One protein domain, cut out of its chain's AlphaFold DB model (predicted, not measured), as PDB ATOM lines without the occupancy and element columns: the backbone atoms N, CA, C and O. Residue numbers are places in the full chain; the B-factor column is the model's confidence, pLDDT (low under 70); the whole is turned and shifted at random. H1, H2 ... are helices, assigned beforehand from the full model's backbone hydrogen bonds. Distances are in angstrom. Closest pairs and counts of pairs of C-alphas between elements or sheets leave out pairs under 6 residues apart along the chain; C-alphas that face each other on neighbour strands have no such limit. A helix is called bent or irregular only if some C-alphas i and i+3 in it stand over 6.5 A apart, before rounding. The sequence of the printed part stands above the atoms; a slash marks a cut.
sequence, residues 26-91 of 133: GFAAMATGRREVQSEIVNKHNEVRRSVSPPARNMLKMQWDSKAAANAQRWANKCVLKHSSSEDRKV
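What this domain is: This is residues 26 to 91 of the 133 residues of the protein "Cysteine-rich secretory protein 3" of Myotis brandtii (UniProt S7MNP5). The chain makes an open, loose framework in which one long helix, H2, and a shorter one, H3, are set apart and joined by a long loop: residues 51 to 58 swing out past the end of H2, and residues 59 to 65 fold back along it to H3. A single short turn of helix, H1, comes before H2, and after H3 the last residues, 77 to 91, make a second loop that goes out and folds back toward H3. The printed part has 66 residues with three named helices, in the order H1, H2, H3, and no named strand; the class is all helix, though under half of the residues, 31 of 66, are in named elements. The whole is loose, with a radius of gyration of the C-alphas of 14.4 A, and spans 39 by 31 by 20 A.

How they stand to each other: H1, residues 26 to 29, touches no helix. A tight link of 5 residues leads from it to H2, residues 35 to 50. H1 and H2 are apart, but only just, with a closest distance of 8.4 A between their C-alphas. A long link of 15 residues, 51 to 65, leads from H2 to H3, residues 66 to 76. H2 and H3 are apart, and so are H1 and H3. In H2 and H3 every O i to N i+4 pair is within hydrogen-bond range. H1, with 4 residues, is too short for such a pair, and its 1 pair of O i and N i+3 is within range.

Where its parts are: H1 runs from Gly 26 to Ala 29, beginning at C-alpha 26 at (-7.262, -22.152, 162.347). H2 runs from Arg 35 to Arg 50 and is the longest helix, 22.2 A from first to last C-alpha; C-alpha 35 is at (5.692, -32.080, 162.606) and C-alpha 50 at (1.188, -45.760, 145.724). H3 runs from Ser 66 to Ala 76, 14.9 A from first to last C-alpha, and ends with C-alpha 76 at (5.273, -17.634, 150.379). No helix is bent or irregular.

The domain as a whole: The two C-alphas farthest apart are those of Gly 26 and Arg 57, at 39.3 A, and the first and last printed C-alphas, of Gly 26 and Val 91, are 29.5 A apart. Residues 51 to 58 and residues 77 to 82 stand free; without them the body has 52 residues, spans 33 by 30 by 17 A and has a radius of gyration of 12.4 A. The printed part has no cut. The mean pLDDT of the printed part is 94.5, and no printed residue is under 70; the mean is 82 for H1, 98 for H2 and 95 for H3.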
ATOM      1  N   GLY A  26      -7.207 -21.119 163.386       74.75
ATOM      2  CA  GLY A  26      -7.262 -22.152 162.347       74.75
ATOM      3  C   GLY A  26      -6.058 -22.165 161.393       74.75
ATOM      4  O   GLY A  26      -5.616 -23.235 160.989       74.75
ATOM      5  N   PHE A  27      -5.467 -21.009 161.069       79.19
ATOM      6  CA  PHE A  27      -4.290 -20.957 160.190       79.19
ATOM      7  C   PHE A  27      -3.016 -21.406 160.904       79.19
ATOM      8  O   PHE A  27      -2.178 -22.071 160.300       79.19
ATOM      9  N   ALA A  28      -2.885 -21.103 162.199       84.75
ATOM     10  CA  ALA A  28      -1.764 -21.582 163.004       84.75
ATOM     11  C   ALA A  28      -1.763 -23.117 163.116       84.75
ATOM     12  O   ALA A  28      -0.701 -23.742 163.107       84.75
ATOM     13  N   ALA A  29      -2.948 -23.738 163.154       90.50
ATOM     14  CA  ALA A  29      -3.071 -25.190 163.180       90.50
ATOM     15  C   ALA A  29      -2.497 -25.861 161.919       90.50
ATOM     16  O   ALA A  29      -1.882 -26.918 162.044       90.50
ATOM     17  N   MET A  30      -2.631 -25.217 160.754       91.44
ATOM     18  CA  MET A  30      -2.141 -25.687 159.447       91.44
ATOM     19  C   MET A  30      -0.687 -25.286 159.145       91.44
ATOM     20  O   MET A  30      -0.208 -25.467 158.025       91.44
ATOM     21  N   ALA A  31       0.038 -24.717 160.111       93.75
ATOM     22  CA  ALA A  31       1.409 -24.280 159.890       93.75
ATOM     23  C   ALA A  31       2.326 -25.471 159.562       93.75
ATOM     24  O   ALA A  31       2.505 -26.385 160.369       93.75
ATOM     25  N   THR A  32       2.998 -25.415 158.412       95.69
ATOM     26  CA  THR A  32       3.934 -26.456 157.943       95.69
ATOM     27  C   THR A  32       5.221 -26.551 158.772       95.69
ATOM     28  O   THR A  32       6.035 -27.449 158.565       95.69
ATOM     29  N   GLY A  33       5.407 -25.664 159.756       94.31
ATOM     30  CA  GLY A  33       6.427 -25.802 160.799       94.31
ATOM     31  C   GLY A  33       6.131 -26.921 161.807       94.31
ATOM     32  O   GLY A  33       7.049 -27.388 162.479       94.31
ATOM     33  N   ARG A  34       4.876 -27.378 161.909       96.00
ATOM     34  CA  ARG A  34       4.456 -28.441 162.831       96.00
ATOM     35  C   ARG A  34       4.742 -29.823 162.257       96.00
ATOM     36  O   ARG A  34       4.365 -30.108 161.123       96.00
ATOM     37  N   ARG A  35       5.337 -30.717 163.053       96.50
ATOM     38  CA  ARG A  35       5.692 -32.080 162.606       96.50
ATOM     39  C   ARG A  35       4.476 -32.900 162.189       96.50
ATOM     40  O   ARG A  35       4.568 -33.688 161.248       96.50
ATOM     41  N   GLU A  36       3.348 -32.695 162.862       96.75
ATOM     42  CA  GLU A  36       2.077 -33.343 162.526       96.75
ATOM     43  C   GLU A  36       1.659 -33.009 161.085       96.75
ATOM     44  O   GLU A  36       1.442 -33.912 160.281       96.75
ATOM     45  N   VAL A  37       1.674 -31.720 160.728       97.38
ATOM     46  CA  VAL A  37       1.319 -31.225 159.387       97.38
ATOM     47  C   VAL A  37       2.326 -31.703 158.336       97.38
ATOM     48  O   VAL A  37       1.943 -32.132 157.251       97.38
ATOM     49  N   GLN A  38       3.623 -31.691 158.653       98.12
ATOM     50  CA  GLN A  38       4.668 -32.216 157.759       98.12
ATOM     51  C   GLN A  38       4.433 -33.693 157.425       98.12
ATOM     52  O   GLN A  38       4.545 -34.107 156.268       98.12
ATOM     53  N   SER A  39       4.087 -34.478 158.446       97.62
ATOM     54  CA  SER A  39       3.807 -35.906 158.314       97.62
ATOM     55  C   SER A  39       2.535 -36.143 157.510       97.62
ATOM     56  O   SER A  39       2.534 -36.983 156.617       97.62
ATOM     57  N   GLU A  40       1.477 -35.376 157.775       97.94
ATOM     58  CA  GLU A  40       0.222 -35.433 157.026       97.94
ATOM     59  C   GLU A  40       0.451 -35.175 155.531       97.94
ATOM     60  O   GLU A  40       0.060 -35.996 154.698       97.94
ATOM     61  N   ILE A  41       1.177 -34.104 155.192       98.12
ATOM     62  CA  ILE A  41       1.517 -33.757 153.807       98.12
ATOM     63  C   ILE A  41       2.256 -34.917 153.135       98.12
ATOM     64  O   ILE A  41       1.824 -35.402 152.088       98.12
ATOM     65  N   VAL A  42       3.359 -35.389 153.721       98.00
ATOM     66  CA  VAL A  42       4.185 -36.449 153.117       98.00
ATOM     67  C   VAL A  42       3.416 -37.764 152.999       98.00
ATOM     68  O   VAL A  42       3.525 -38.452 151.981       98.00
ATOM     69  N   ASN A  43       2.620 -38.118 154.007       98.19
ATOM     70  CA  ASN A  43       1.820 -39.337 153.992       98.19
ATOM     71  C   ASN A  43       0.749 -39.278 152.908       98.19
ATOM     72  O   ASN A  43       0.635 -40.232 152.140       98.19
ATOM     73  N   LYS A  44       0.039 -38.149 152.769       98.50
ATOM     74  CA  LYS A  44      -0.978 -37.989 151.726       98.50
ATOM     75  C   LYS A  44      -0.378 -38.069 150.324       98.50
ATOM     76  O   LYS A  44      -0.918 -38.759 149.462       98.50
ATOM     77  N   HIS A  45       0.777 -37.442 150.098       98.19
ATOM     78  CA  HIS A  45       1.482 -37.560 148.819       98.19
ATOM     79  C   HIS A  45       1.882 -39.011 148.526       98.19
ATOM     80  O   HIS A  45       1.658 -39.506 147.424       98.19
ATOM     81  N   ASN A  46       2.445 -39.720 149.508       98.00
ATOM     82  CA  ASN A  46       2.838 -41.119 149.339       98.00
ATOM     83  C   ASN A  46       1.636 -42.063 149.144       98.00
ATOM     84  O   ASN A  46       1.758 -43.046 148.416       98.00
ATOM     85  N   GLU A  47       0.483 -41.767 149.750       98.25
ATOM     86  CA  GLU A  47      -0.782 -42.486 149.545       98.25
ATOM     87  C   GLU A  47      -1.282 -42.365 148.100       98.25
ATOM     88  O   GLU A  47      -1.688 -43.358 147.507       98.25
ATOM     89  N   VAL A  48      -1.201 -41.173 147.507       98.12
ATOM     90  CA  VAL A  48      -1.550 -40.981 146.092       98.12
ATOM     91  C   VAL A  48      -0.510 -41.640 145.182       98.12
ATOM     92  O   VAL A  48      -0.855 -42.332 144.230       98.12
ATOM     93  N   ARG A  49       0.784 -41.499 145.493       97.62
ATOM     94  CA  ARG A  49       1.872 -42.098 144.696       97.62
ATOM     95  C   ARG A  49       1.796 -43.624 144.628       97.62
ATOM     96  O   ARG A  49       2.146 -44.189 143.597       97.62
ATOM     97  N   ARG A  50       1.350 -44.292 145.698       97.25
ATOM     98  CA  ARG A  50       1.188 -45.760 145.724       97.25
ATOM     99  C   ARG A  50      -0.087 -46.256 145.035       97.25
ATOM    100  O   ARG A  50      -0.184 -47.455 144.807       97.25
ATOM    101  N   SER A  51      -1.058 -45.382 144.763       97.38
ATOM    102  CA  SER A  51      -2.372 -45.745 144.209       97.38
ATOM    103  C   SER A  51      -2.557 -45.339 142.745       97.38
ATOM    104  O   SER A  51      -3.657 -45.446 142.209       97.38
ATOM    105  N   VAL A  52      -1.486 -44.892 142.081       97.94
ATOM    106  CA  VAL A  52      -1.513 -44.547 140.655       97.94
ATOM    107  C   VAL A  52      -1.904 -45.748 139.787       97.94
ATOM    108  O   VAL A  52      -1.532 -46.888 140.074       97.94
ATOM    109  N   SER A  53      -2.634 -45.476 138.702       96.69
ATOM    110  CA  SER A  53      -3.034 -46.467 137.701       96.69
ATOM    111  C   SER A  53      -2.610 -46.000 136.301       96.69
ATOM    112  O   SER A  53      -2.966 -44.880 135.924       96.69
ATOM    113  N   PRO A  54      -1.859 -46.812 135.531       96.44
ATOM    114  CA  PRO A  54      -1.341 -48.137 135.898       96.44
ATOM    115  C   PRO A  54      -0.266 -48.075 137.009       96.44
ATOM    116  O   PRO A  54       0.309 -47.008 137.239       96.44
ATOM    117  N   PRO A  55       0.040 -49.201 137.692       96.50
ATOM    118  CA  PRO A  55       1.067 -49.228 138.730       96.50
ATOM    119  C   PRO A  55       2.435 -48.792 138.198       96.50
ATOM    120  O   PRO A  55       2.929 -49.299 137.188       96.50
ATOM    121  N   ALA A  56       3.076 -47.867 138.908       94.81
ATOM    122  CA  ALA A  56       4.409 -47.395 138.564       94.81
ATOM    123  C   ALA A  56       5.492 -48.400 138.991       94.81
ATOM    124  O   ALA A  56       5.435 -48.970 140.077       94.81
ATOM    125  N   ARG A  57       6.522 -48.578 138.154       90.56
ATOM    126  CA  ARG A  57       7.633 -49.514 138.419       90.56
ATOM    127  C   ARG A  57       8.718 -48.945 139.338       90.56
ATOM    128  O   ARG A  57       9.407 -49.704 140.005       90.56
ATOM    129  N   ASN A  58       8.886 -47.622 139.362       86.69
ATOM    130  CA  ASN A  58       9.997 -46.928 140.027       86.69
ATOM    131  C   ASN A  58       9.543 -45.669 140.793       86.69
ATOM    132  O   ASN A  58      10.280 -44.690 140.899       86.69
ATOM    133  N   MET A  59       8.317 -45.669 141.326       91.00
ATOM    134  CA  MET A  59       7.798 -44.524 142.076       91.00
ATOM    135  C   MET A  59       8.512 -44.376 143.424       91.00
ATOM    136  O   MET A  59       8.333 -45.172 144.342       91.00
ATOM    137  N   LEU A  60       9.299 -43.312 143.553       88.50
ATOM    138  CA  LEU A  60      10.074 -43.010 144.755       88.50
ATOM    139  C   LEU A  60       9.190 -42.679 145.967       88.50
ATOM    140  O   LEU A  60       8.131 -42.066 145.824       88.50
ATOM    141  N   LYS A  61       9.627 -43.021 147.181       90.38
ATOM    142  CA  LYS A  61       8.933 -42.604 148.411       90.38
ATOM    143  C   LYS A  61       9.372 -41.192 148.801       90.38
ATOM    144  O   LYS A  61      10.558 -40.965 149.032       90.38
ATOM    145  N   MET A  62       8.424 -40.265 148.917       93.75
ATOM    146  CA  MET A  62       8.690 -38.896 149.366       93.75
ATOM    147  C   MET A  62       9.020 -38.855 150.859       93.75
ATOM    148  O   MET A  62       8.481 -39.633 151.652       93.75
ATOM    149  N   GLN A  63       9.873 -37.906 151.231       92.31
ATOM    150  CA  GLN A  63      10.222 -37.568 152.609       92.31
ATOM    151  C   GLN A  63      10.183 -36.048 152.779       92.31
ATOM    152  O   GLN A  63      10.284 -35.310 151.800       92.31
ATOM    153  N   TRP A  64      10.020 -35.585 154.018       94.38
ATOM    154  CA  TRP A  64      10.070 -34.158 154.313       94.38
ATOM    155  C   TRP A  64      11.502 -33.634 154.180       94.38
ATOM    156  O   TRP A  64      12.422 -34.209 154.761       94.38
ATOM    157  N   ASP A  65      11.673 -32.515 153.476       92.56
ATOM    158  CA  ASP A  65      12.952 -31.816 153.370       92.56
ATOM    159  C   ASP A  65      12.848 -30.402 153.952       92.56
ATOM    160  O   ASP A  65      12.087 -29.554 153.479       92.56
ATOM    161  N   SER A  66      13.630 -30.130 154.999       92.19
ATOM    162  CA  SER A  66      13.581 -28.847 155.703       92.19
ATOM    163  C   SER A  66      14.157 -27.685 154.888       92.19
ATOM    164  O   SER A  66      13.725 -26.546 155.072       92.19
ATOM    165  N   LYS A  67      15.093 -27.941 153.964       92.06
ATOM    166  CA  LYS A  67      15.679 -26.901 153.105       92.06
ATOM    167  C   LYS A  67      14.700 -26.499 152.003       92.06
ATOM    168  O   LYS A  67      14.551 -25.303 151.746       92.06
ATOM    169  N   ALA A  68      13.992 -27.463 151.418       93.69
ATOM    170  CA  ALA A  68      12.901 -27.225 150.479       93.69
ATOM    171  C   ALA A  68      11.747 -26.476 151.160       93.69
ATOM    172  O   ALA A  68      11.264 -25.480 150.624       93.69
ATOM    173  N   ALA A  69      11.366 -26.872 152.382       95.44
ATOM    174  CA  ALA A  69      10.347 -26.170 153.162       95.44
ATOM    175  C   ALA A  69      10.734 -24.710 153.452       95.44
ATOM    176  O   ALA A  69       9.942 -23.798 153.220       95.44
ATOM    177  N   ALA A  70      11.976 -24.463 153.885       94.88
ATOM    178  CA  ALA A  70      12.477 -23.106 154.096       94.88
ATOM    179  C   ALA A  70      12.493 -22.291 152.791       94.88
ATOM    180  O   ALA A  70      12.179 -21.101 152.796       94.88
ATOM    181  N   ASN A  71      12.829 -22.919 151.660       95.50
ATOM    182  CA  ASN A  71      12.784 -22.267 150.356       95.50
ATOM    183  C   ASN A  71      11.359 -21.890 149.936       95.50
ATOM    184  O   ASN A  71      11.150 -20.757 149.500       95.50
ATOM    185  N   ALA A  72      10.394 -22.789 150.129       96.69
ATOM    186  CA  ALA A  72       8.982 -22.525 149.882       96.69
ATOM    187  C   ALA A  72       8.452 -21.404 150.789       96.69
ATOM    188  O   ALA A  72       7.778 -20.497 150.301       96.69
ATOM    189  N   GLN A  73       8.824 -21.395 152.075       96.75
ATOM    190  CA  GLN A  73       8.438 -20.333 153.007       96.75
ATOM    191  C   GLN A  73       8.988 -18.965 152.578       96.75
ATOM    192  O   GLN A  73       8.257 -17.978 152.627       96.75
ATOM    193  N   ARG A  74      10.240 -18.890 152.091       96.50
ATOM    194  CA  ARG A  74      10.805 -17.638 151.549       96.50
ATOM    195  C   ARG A  74       9.981 -17.087 150.386       96.50
ATOM    196  O   ARG A  74       9.826 -15.874 150.289       96.50
ATOM    197  N   TRP A  75       9.465 -17.951 149.510       97.62
ATOM    198  CA  TRP A  75       8.582 -17.524 148.424       97.62
ATOM    199  C   TRP A  75       7.205 -17.102 148.942       97.62
ATOM    200  O   TRP A  75       6.738 -16.016 148.605       97.62
ATOM    201  N   ALA A  76       6.587 -17.913 149.804       97.00
ATOM    202  CA  ALA A  76       5.273 -17.634 150.379       97.00
ATOM    203  C   ALA A  76       5.240 -16.299 151.144       97.00
ATOM    204  O   ALA A  76       4.283 -15.543 151.012       97.00
ATOM    205  N   ASN A  77       6.320 -15.961 151.857       96.25
ATOM    206  CA  ASN A  77       6.461 -14.695 152.581       96.25
ATOM    207  C   ASN A  77       6.478 -13.453 151.673       96.25
ATOM    208  O   ASN A  77       6.280 -12.350 152.171       96.25
ATOM    209  N   LYS A  78       6.697 -13.601 150.356       97.31
ATOM    210  CA  LYS A  78       6.554 -12.486 149.403       97.31
ATOM    211  C   LYS A  78       5.083 -12.131 149.148       97.31
ATOM    212  O   LYS A  78       4.821 -11.100 148.539       97.31
ATOM    213  N   CYS A  79       4.142 -12.987 149.563       96.69
ATOM    214  CA  CYS A  79       2.700 -12.815 149.376       96.69
ATOM    215  C   CYS A  79       2.285 -12.583 147.911       96.69
ATOM    216  O   CYS A  79       1.277 -11.937 147.637       96.69
ATOM    217  N   VAL A  80       3.048 -13.124 146.955       96.62
ATOM    218  CA  VAL A  80       2.719 -13.044 145.529       96.62
ATOM    219  C   VAL A  80       2.108 -14.364 145.084       96.62
ATOM    220  O   VAL A  80       2.789 -15.389 145.058       96.62
ATOM    221  N   LEU A  81       0.836 -14.335 144.684       97.44
ATOM    222  CA  LEU A  81       0.115 -15.507 144.190       97.44
ATOM    223  C   LEU A  81       0.502 -15.828 142.735       97.44
ATOM    224  O   LEU A  81      -0.284 -15.686 141.806       97.44
ATOM    225  N   LYS A  82       1.760 -16.223 142.538       96.75
ATOM    226  CA  LYS A  82       2.309 -16.716 141.270       96.75
ATOM    227  C   LYS A  82       3.394 -17.755 141.542       96.75
ATOM    228  O   LYS A  82       3.858 -17.901 142.674       96.75
ATOM    229  N   HIS A  83       3.830 -18.464 140.506       97.75
ATOM    230  CA  HIS A  83       4.992 -19.338 140.628       97.75
ATOM    231  C   HIS A  83       6.285 -18.531 140.794       97.75
ATOM    232  O   HIS A  83       6.479 -17.492 140.160       97.75
ATOM    233  N   SER A  84       7.186 -19.044 141.628       96.94
ATOM    234  CA  SER A  84       8.576 -18.599 141.688       96.94
ATOM    235  C   SER A  84       9.308 -18.867 140.369       96.94
ATOM    236  O   SER A  84       8.882 -19.704 139.565       96.94
ATOM    237  N   SER A  85      10.424 -18.174 140.145       97.12
ATOM    238  CA  SER A  85      11.331 -18.516 139.047       97.12
ATOM    239  C   SER A  85      12.003 -19.879 139.289       97.12
ATOM    240  O   SER A  85      11.959 -20.416 140.398       97.12
ATOM    241  N   SER A  86      12.630 -20.463 138.267       94.00
ATOM    242  CA  SER A  86      13.447 -21.678 138.433       94.00
ATOM    243  C   SER A  86      14.614 -21.458 139.399       94.00
ATOM    244  O   SER A  86      14.894 -22.323 140.224       94.00
ATOM    245  N   GLU A  87      15.245 -20.286 139.337       92.69
ATOM    246  CA  GLU A  87      16.368 -19.909 140.199       92.69
ATOM    247  C   GLU A  87      15.957 -19.832 141.672       92.69
ATOM    248  O   GLU A  87      16.643 -20.361 142.545       92.69
ATOM    249  N   ASP A  88      14.771 -19.285 141.945       92.88
ATOM    250  CA  ASP A  88      14.203 -19.214 143.294       92.88
ATOM    251  C   ASP A  88      13.835 -20.591 143.882       92.88
ATOM    252  O   ASP A  88      13.566 -20.671 145.082       92.88
ATOM    253  N   ARG A  89      13.775 -21.661 143.072       92.00
ATOM    254  CA  ARG A  89      13.420 -23.031 143.502       92.00
ATOM    255  C   ARG A  89      14.621 -23.954 143.715       92.00
ATOM    256  O   ARG A  89      14.433 -25.136 144.002       92.00
ATOM    257  N   LYS A  90      15.848 -23.451 143.566       90.38
ATOM    258  CA  LYS A  90      17.057 -24.247 143.808       90.38
ATOM    259  C   LYS A  90      17.238 -24.495 145.306       90.38
ATOM    260  O   LYS A  90      17.288 -23.562 146.109       90.38
ATOM    261  N   VAL A  91      17.383 -25.765 145.684       88.44
ATOM    262  CA  VAL A  91      17.618 -26.180 147.072       88.44
ATOM    263  C   VAL A  91      19.060 -26.664 147.228       88.44
ATOM    264  O   VAL A  91      19.546 -27.484 146.455       88.44
TER     265      VAL A  91